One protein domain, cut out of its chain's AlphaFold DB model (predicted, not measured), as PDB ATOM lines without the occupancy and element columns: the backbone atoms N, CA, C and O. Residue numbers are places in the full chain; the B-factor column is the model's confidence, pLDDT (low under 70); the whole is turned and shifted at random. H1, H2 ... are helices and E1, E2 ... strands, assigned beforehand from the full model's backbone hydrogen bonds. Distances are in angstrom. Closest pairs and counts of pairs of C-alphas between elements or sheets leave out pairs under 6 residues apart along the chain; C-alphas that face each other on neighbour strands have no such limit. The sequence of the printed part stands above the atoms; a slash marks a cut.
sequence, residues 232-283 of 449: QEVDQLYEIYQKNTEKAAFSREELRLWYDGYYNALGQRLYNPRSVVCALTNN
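This is residues 232 to 283 of the 449 residues of the protein "AAA-ATPase_like domain-containing protein" of Clostridiales bacterium (UniProt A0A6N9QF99). A two-stranded antiparallel hairpin, E1 and E2, makes one end of a rod, and the rest of the rod holds three helices whose centres make a triangle. H1 and H3 run side by side in the same direction, and H2 stands steeply tilted to both, with E1 following it directly in the chain. The printed part has 52 residues with three named helices and two named strands, in the order H1, H2, E1, E2, H3, and the class is mostly helix. The whole is compact, with a radius of gyration of the C-alphas of 11.3 A, and the C-alphas span 38 by 17 by 16 A.

The sheet has strand E1, residues 260 to 263, 9.4 A from first to last C-alpha, and strand E2, residues 269 to 271, 7.1 A long. Helix H2, residues 252 to 259, is 10.5 A long and comes before E1. Helix H3, residues 273 to 282, is 14.2 A long and comes after E2; its C-alpha 282 is at (-42.093, -0.381, -100.736). Helix H1, residues 232 to 244, is the longest at 18.7 A and begins with C-alpha 232 at (-22.948, 7.088, -104.770).

E1 and E2 are a hairpin, with 125 degrees between their N-to-C directions. The C-alphas of 262 and 270, which face each other, are 4.9 A apart. N 270 and O 262 are within hydrogen-bond range at 2.7 A, and N 262 and O 270 at 3.0 A. The closest C-alphas of H2 and E2 are those of Tyr 259 and Tyr 271, 5.5 A apart. H2 and H3 only just touch, with 3 pairs of C-alphas within 8 A, the closest being those of Tyr 259 and Val 276 at 6.7 A; they stand at a steep tilt of 52 degrees, opposite ways. H3 and H1 touch, closest at the C-alphas of Leu 280 and Tyr 241, 6.1 A apart, with a shallow tilt of 14 degrees, the same way. H1 and H2 are close but not clearly touching, closest at the C-alphas of Tyr 238 and Arg 252, 6.8 A apart, with a steep tilt of 60 degrees, opposite ways. E1 is apart from H1 and from H3. In H1, H2 and H3 every O i to N i+4 pair is within hydrogen-bond range.

The two C-alphas farthest apart are those of Glu 246 and Ala 265, 38.4 A. Residue 246 lies in the short link from H1 to H2, and residue 265 in the tight link from E1 to E2. The links H2 to E1 and E2 to H3 are also tight, and no link is long. The printed part has no cut. The mean pLDDT of the printed part is 96.1, and no printed residue is under 70.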
ATOM      1  N   GLN A 232     -23.552   8.361-104.371       97.12
ATOM      2  CA  GLN A 232     -22.948   7.088-104.770       97.12
ATOM      3  C   GLN A 232     -23.519   5.891-103.995       97.12
ATOM      4  O   GLN A 232     -23.727   4.822-104.563       97.12
ATOM      5  N   GLU A 233     -23.772   6.049-102.695       98.25
ATOM      6  CA  GLU A 233     -24.384   4.986-101.890       98.25
ATOM      7  C   GLU A 233     -25.831   4.744-102.326       98.25
ATOM      8  O   GLU A 233     -26.255   3.598-102.443       98.25
ATOM      9  N   VAL A 234     -26.583   5.803-102.638       98.44
ATOM     10  CA  VAL A 234     -27.948   5.663-103.162       98.44
ATOM     11  C   VAL A 234     -27.954   5.032-104.556       98.44
ATOM     12  O   VAL A 234     -28.856   4.248-104.843       98.44
ATOM     13  N   ASP A 235     -26.949   5.288-105.395       98.44
ATOM     14  CA  ASP A 235     -26.804   4.618-106.694       98.44
ATOM     15  C   ASP A 235     -26.647   3.104-106.524       98.44
ATOM     16  O   ASP A 235     -27.375   2.334-107.153       98.44
ATOM     17  N   GLN A 236     -25.787   2.669-105.598       98.19
ATOM     18  CA  GLN A 236     -25.615   1.248-105.272       98.19
ATOM     19  C   GLN A 236     -26.920   0.613-104.772       98.19
ATOM     20  O   GLN A 236     -27.292  -0.481-105.204       98.19
ATOM     21  N   LEU A 237     -27.651   1.305-103.894       98.44
ATOM     22  CA  LEU A 237     -28.950   0.831-103.411       98.44
ATOM     23  C   LEU A 237     -29.990   0.744-104.537       98.44
ATOM     24  O   LEU A 237     -30.782  -0.201-104.582       98.44
ATOM     25  N   TYR A 238     -29.989   1.707-105.460       98.38
ATOM     26  CA  TYR A 238     -30.914   1.728-106.588       98.38
ATOM     27  C   TYR A 238     -30.624   0.603-107.591       98.38
ATOM     28  O   TYR A 238     -31.557  -0.020-108.093       98.38
ATOM     29  N   GLU A 239     -29.353   0.254-107.820       97.94
ATOM     30  CA  GLU A 239     -28.986  -0.927-108.614       97.94
ATOM     31  C   GLU A 239     -29.513  -2.231-107.998       97.94
ATOM     32  O   GLU A 239     -30.001  -3.107-108.717       97.94
ATOM     33  N   ILE A 240     -29.427  -2.377-106.670       97.50
ATOM     34  CA  ILE A 240     -29.992  -3.532-105.952       97.50
ATOM     35  C   ILE A 240     -31.509  -3.576-106.152       97.50
ATOM     36  O   ILE A 240     -32.068  -4.630-106.458       97.50
ATOM     37  N   TYR A 241     -32.173  -2.427-106.029       98.00
ATOM     38  CA  TYR A 241     -33.609  -2.298-106.248       98.00
ATOM     39  C   TYR A 241     -34.016  -2.701-107.671       98.00
ATOM     40  O   TYR A 241     -34.952  -3.482-107.826       98.00
ATOM     41  N   GLN A 242     -33.283  -2.264-108.699       97.00
ATOM     42  CA  GLN A 242     -33.544  -2.649-110.090       97.00
ATOM     43  C   GLN A 242     -33.359  -4.148-110.342       97.00
ATOM     44  O   GLN A 242     -34.109  -4.735-111.117       97.00
ATOM     45  N   LYS A 243     -32.371  -4.780-109.697       96.00
ATOM     46  CA  LYS A 243     -32.117  -6.224-109.836       96.00
ATOM     47  C   LYS A 243     -33.180  -7.075-109.139       96.00
ATOM     48  O   LYS A 243     -33.504  -8.153-109.627       96.00
ATOM     49  N   ASN A 244     -33.705  -6.594-108.013       94.12
ATOM     50  CA  ASN A 244     -34.580  -7.371-107.131       94.12
ATOM     51  C   ASN A 244     -36.075  -7.041-107.279       94.12
ATOM     52  O   ASN A 244     -36.898  -7.688-106.633       94.12
ATOM     53  N   THR A 245     -36.440  -6.063-108.112       93.44
ATOM     54  CA  THR A 245     -37.830  -5.628-108.315       93.44
ATOM     55  C   THR A 245     -38.262  -5.896-109.752       93.44
ATOM     56  O   THR A 245     -37.645  -5.389-110.681       93.44
ATOM     57  N   GLU A 246     -39.359  -6.637-109.951       90.38
ATOM     58  CA  GLU A 246     -39.860  -6.987-111.296       90.38
ATOM     59  C   GLU A 246     -40.150  -5.757-112.166       90.38
ATOM     60  O   GLU A 246     -39.861  -5.739-113.363       90.38
ATOM     61  N   LYS A 247     -40.731  -4.719-111.557       94.44
ATOM     62  CA  LYS A 247     -41.028  -3.445-112.206       94.44
ATOM     63  C   LYS A 247     -40.732  -2.294-111.256       94.44
ATOM     64  O   LYS A 247     -41.468  -2.072-110.292       94.44
ATOM     65  N   ALA A 248     -39.685  -1.541-111.572       95.44
ATOM     66  CA  ALA A 248     -39.383  -0.300-110.879       95.44
ATOM     67  C   ALA A 248     -40.522   0.714-111.093       95.44
ATOM     68  O   ALA A 248     -40.878   1.022-112.233       95.44
ATOM     69  N   ALA A 249     -41.116   1.202-110.003       97.06
ATOM     70  CA  ALA A 249     -42.193   2.189-110.035       97.06
ATOM     71  C   ALA A 249     -41.692   3.617-110.286       97.06
ATOM     72  O   ALA A 249     -42.474   4.463-110.710       97.06
ATOM     73  N   PHE A 250     -40.409   3.878-110.032       98.12
ATOM     74  CA  PHE A 250     -39.799   5.195-110.175       98.12
ATOM     75  C   PHE A 250     -38.342   5.096-110.633       98.12
ATOM     76  O   PHE A 250     -37.648   4.097-110.415       98.12
ATOM     77  N   SER A 251     -37.875   6.164-111.264       98.00
ATOM     78  CA  SER A 251     -36.501   6.377-111.708       98.00
ATOM     79  C   SER A 251     -35.581   6.835-110.569       98.00
ATOM     80  O   SER A 251     -36.020   7.348-109.537       98.00
ATOM     81  N   ARG A 252     -34.266   6.711-110.778       97.88
ATOM     82  CA  ARG A 252     -33.250   7.244-109.861       97.88
ATOM     83  C   ARG A 252     -33.353   8.763-109.679       97.88
ATOM     84  O   ARG A 252     -33.093   9.255-108.580       97.88
ATOM     85  N   GLU A 253     -33.750   9.480-110.730       97.94
ATOM     86  CA  GLU A 253     -33.959  10.933-110.711       97.94
ATOM     87  C   GLU A 253     -35.201  11.325-109.906       97.94
ATOM     88  O   GLU A 253     -35.162  12.283-109.141       97.94
ATOM     89  N   GLU A 254     -36.289  10.557-109.990       98.12
ATOM     90  CA  GLU A 254     -37.450  10.778-109.121       98.12
ATOM     91  C   GLU A 254     -37.096  10.506-107.651       98.12
ATOM     92  O   GLU A 254     -37.443  11.304-106.782       98.12
ATOM     93  N   LEU A 255     -36.324   9.449-107.365       98.19
ATOM     94  CA  LEU A 255     -35.801   9.189-106.016       98.19
ATOM     95  C   LEU A 255     -34.903  10.340-105.521       98.19
ATOM     96  O   LEU A 255     -34.993  10.742-104.358       98.19
ATOM     97  N   ARG A 256     -34.060  10.889-106.409       97.94
ATOM     98  CA  ARG A 256     -33.227  12.070-106.145       97.94
ATOM     99  C   ARG A 256     -34.087  13.270-105.776       97.94
ATOM    100  O   ARG A 256     -33.898  13.841-104.711       97.94
ATOM    101  N   LEU A 257     -35.062  13.613-106.612       96.69
ATOM    102  CA  LEU A 257     -35.977  14.732-106.377       96.69
ATOM    103  C   LEU A 257     -36.695  14.619-105.022       96.69
ATOM    104  O   LEU A 257     -36.891  15.620-104.329       96.69
ATOM    105  N   TRP A 258     -37.078  13.400-104.641       97.06
ATOM    106  CA  TRP A 258     -37.804  13.152-103.403       97.06
ATOM    107  C   TRP A 258     -36.958  13.246-102.141       97.06
ATOM    108  O   TRP A 258     -37.449  13.779-101.145       97.06
ATOM    109  N   TYR A 259     -35.712  12.764-102.171       97.12
ATOM    110  CA  TYR A 259     -34.958  12.516-100.939       97.12
ATOM    111  C   TYR A 259     -33.547  13.124-100.884       97.12
ATOM    112  O   TYR A 259     -32.984  13.178 -99.788       97.12
ATOM    113  N   ASP A 260     -32.993  13.618-101.997       95.44
ATOM    114  CA  ASP A 260     -31.716  14.352-102.038       95.44
ATOM    115  C   ASP A 260     -31.929  15.791-101.572       95.44
ATOM    116  O   ASP A 260     -32.704  16.523-102.188       95.44
ATOM    117  N   GLY A 261     -31.212  16.260-100.549       92.75
ATOM    118  CA  GLY A 261     -31.452  17.633-100.113       92.75
ATOM    119  C   GLY A 261     -30.684  18.184 -98.935       92.75
ATOM    120  O   GLY A 261     -30.666  19.394 -98.767       92.75
ATOM    121  N   TYR A 262     -30.065  17.347 -98.109       95.69
ATOM    122  CA  TYR A 262     -29.395  17.829 -96.906       95.69
ATOM    123  C   TYR A 262     -27.932  18.135 -97.182       95.69
ATOM    124  O   TYR A 262     -27.253  17.330 -97.800       95.69
ATOM    125  N   TYR A 263     -27.421  19.254 -96.688       94.94
ATOM    126  CA  TYR A 263     -25.998  19.566 -96.754       94.94
ATOM    127  C   TYR A 263     -25.269  19.114 -95.493       94.94
ATOM    128  O   TYR A 263     -25.788  19.236 -94.378       94.94
ATOM    129  N   ASN A 264     -24.049  18.613 -95.676       92.81
ATOM    130  CA  ASN A 264     -23.089  18.460 -94.591       92.81
ATOM    131  C   ASN A 264     -22.142  19.668 -94.499       92.81
ATOM    132  O   ASN A 264     -22.139  20.549 -95.358       92.81
ATOM    133  N   ALA A 265     -21.284  19.683 -93.479       91.19
ATOM    134  CA  ALA A 265     -20.293  20.741 -93.265       91.19
ATOM    135  C   ALA A 265     -19.252  20.912 -94.398       91.19
ATOM    136  O   ALA A 265     -18.515  21.896 -94.402       91.19
ATOM    137  N   LEU A 266     -19.155  19.959 -95.335       91.44
ATOM    138  CA  LEU A 266     -18.318  20.051 -96.538       91.44
ATOM    139  C   LEU A 266     -19.091  20.586 -97.759       91.44
ATOM    140  O   LEU A 266     -18.535  20.637 -98.853       91.44
ATOM    141  N   GLY A 267     -20.370  20.941 -97.601       91.69
ATOM    142  CA  GLY A 267     -21.241  21.367 -98.699       91.69
ATOM    143  C   GLY A 267     -21.695  20.219 -99.609       91.69
ATOM    144  O   GLY A 267     -22.245  20.463-100.681       91.69
ATOM    145  N   GLN A 268     -21.483  18.964 -99.207       92.88
ATOM    146  CA  GLN A 268     -21.942  17.804 -99.967       92.88
ATOM    147  C   GLN A 268     -23.405  17.511 -99.653       92.88
ATOM    148  O   GLN A 268     -23.846  17.663 -98.512       92.88
ATOM    149  N   ARG A 269     -24.136  17.044-100.667       94.62
ATOM    150  CA  ARG A 269     -25.532  16.641-100.516       94.62
ATOM    151  C   ARG A 269     -25.658  15.226 -99.960       94.62
ATOM    152  O   ARG A 269     -24.894  14.330-100.319       94.62
ATOM    153  N   LEU A 270     -26.650  15.052 -99.103       96.00
ATOM    154  CA  LEU A 270     -26.974  13.841 -98.379       96.00
ATOM    155  C   LEU A 270     -28.467  13.538 -98.493       96.00
ATOM    156  O   LEU A 270     -29.324  14.429 -98.530       96.00
ATOM    157  N   TYR A 271     -28.758  12.247 -98.447       97.25
ATOM    158  CA  TYR A 271     -30.097  11.689 -98.412       97.25
ATOM    159  C   TYR A 271     -30.463  11.259 -96.995       97.25
ATOM    160  O   TYR A 271     -29.614  10.775 -96.235       97.25
ATOM    161  N   ASN A 272     -31.752  11.361 -96.659       94.94
ATOM    162  CA  ASN A 272     -32.286  10.738 -95.454       94.94
ATOM    163  C   ASN A 272     -32.299   9.199 -95.621       94.94
ATOM    164  O   ASN A 272     -33.035   8.696 -96.476       94.94
ATOM    165  N   PRO A 273     -31.551   8.429 -94.801       95.56
ATOM    166  CA  PRO A 273     -31.455   6.977 -94.953       95.56
ATOM    167  C   PRO A 273     -32.800   6.260 -94.855       95.56
ATOM    168  O   PRO A 273     -33.079   5.340 -95.621       95.56
ATOM    169  N   ARG A 274     -33.654   6.682 -93.914       94.19
ATOM    170  CA  ARG A 274     -34.952   6.046 -93.689       94.19
ATOM    171  C   ARG A 274     -35.847   6.214 -94.905       94.19
ATOM    172  O   ARG A 274     -36.436   5.214 -95.304       94.19
ATOM    173  N   SER A 275     -35.942   7.421 -95.464       95.38
ATOM    174  CA  SER A 275     -36.803   7.686 -96.620       95.38
ATOM    175  C   SER A 275     -36.362   6.894 -97.850       95.38
ATOM    176  O   SER A 275     -37.192   6.221 -98.454       95.38
ATOM    177  N   VAL A 276     -35.055   6.863 -98.150       97.69
ATOM    178  CA  VAL A 276     -34.510   6.070 -99.268       97.69
ATOM    179  C   VAL A 276     -34.802   4.580 -99.087       97.69
ATOM    180  O   VAL A 276     -35.396   3.962 -99.966       97.69
ATOM    181  N   VAL A 277     -34.451   3.996 -97.934       96.81
ATOM    182  CA  VAL A 277     -34.677   2.560 -97.679       96.81
ATOM    183  C   VAL A 277     -36.160   2.212 -97.776       96.81
ATOM    184  O   VAL A 277     -36.511   1.180 -98.346       96.81
ATOM    185  N   CYS A 278     -37.040   3.061 -97.242       96.50
ATOM    186  CA  CYS A 278     -38.478   2.812 -97.279       96.50
ATOM    187  C   CYS A 278     -39.031   2.856 -98.705       96.50
ATOM    188  O   CYS A 278     -39.798   1.969 -99.070       96.50
ATOM    189  N   ALA A 279     -38.598   3.824 -99.512       97.44
ATOM    190  CA  ALA A 279     -39.048   3.955-100.888       97.44
ATOM    191  C   ALA A 279     -38.639   2.765-101.758       97.44
ATOM    192  O   ALA A 279     -39.458   2.211-102.493       97.44
ATOM    193  N   LEU A 280     -37.382   2.328-101.628       97.94
ATOM    194  CA  LEU A 280     -36.867   1.163-102.347       97.94
ATOM    195  C   LEU A 280     -37.546  -0.134-101.884       97.94
ATOM    196  O   LEU A 280     -37.867  -0.985-102.707       97.94
ATOM    197  N   THR A 281     -37.817  -0.273-100.581       96.44
ATOM    198  CA  THR A 281     -38.492  -1.457-100.019       96.44
ATOM    199  C   THR A 281     -39.950  -1.550-100.454       96.44
ATOM    200  O   THR A 281     -40.421  -2.627-100.810       96.44
ATOM    201  N   ASN A 282     -40.666  -0.427-100.432       96.06
ATOM    202  CA  ASN A 282     -42.093  -0.381-100.736       96.06
ATOM    203  C   ASN A 282     -42.380  -0.199-102.229       96.06
ATOM    204  O   ASN A 282     -43.544  -0.208-102.622       96.06
ATOM    205  N   ASN A 283     -41.342  -0.020-103.055       97.12
ATOM    206  CA  ASN A 283     -41.478   0.312-104.469       97.12
ATOM    207  C   ASN A 283     -42.387   1.544-104.688       97.12
ATOM    208  O   ASN A 283     -43.210   1.565-105.601       97.12
TER     209      ASN A 283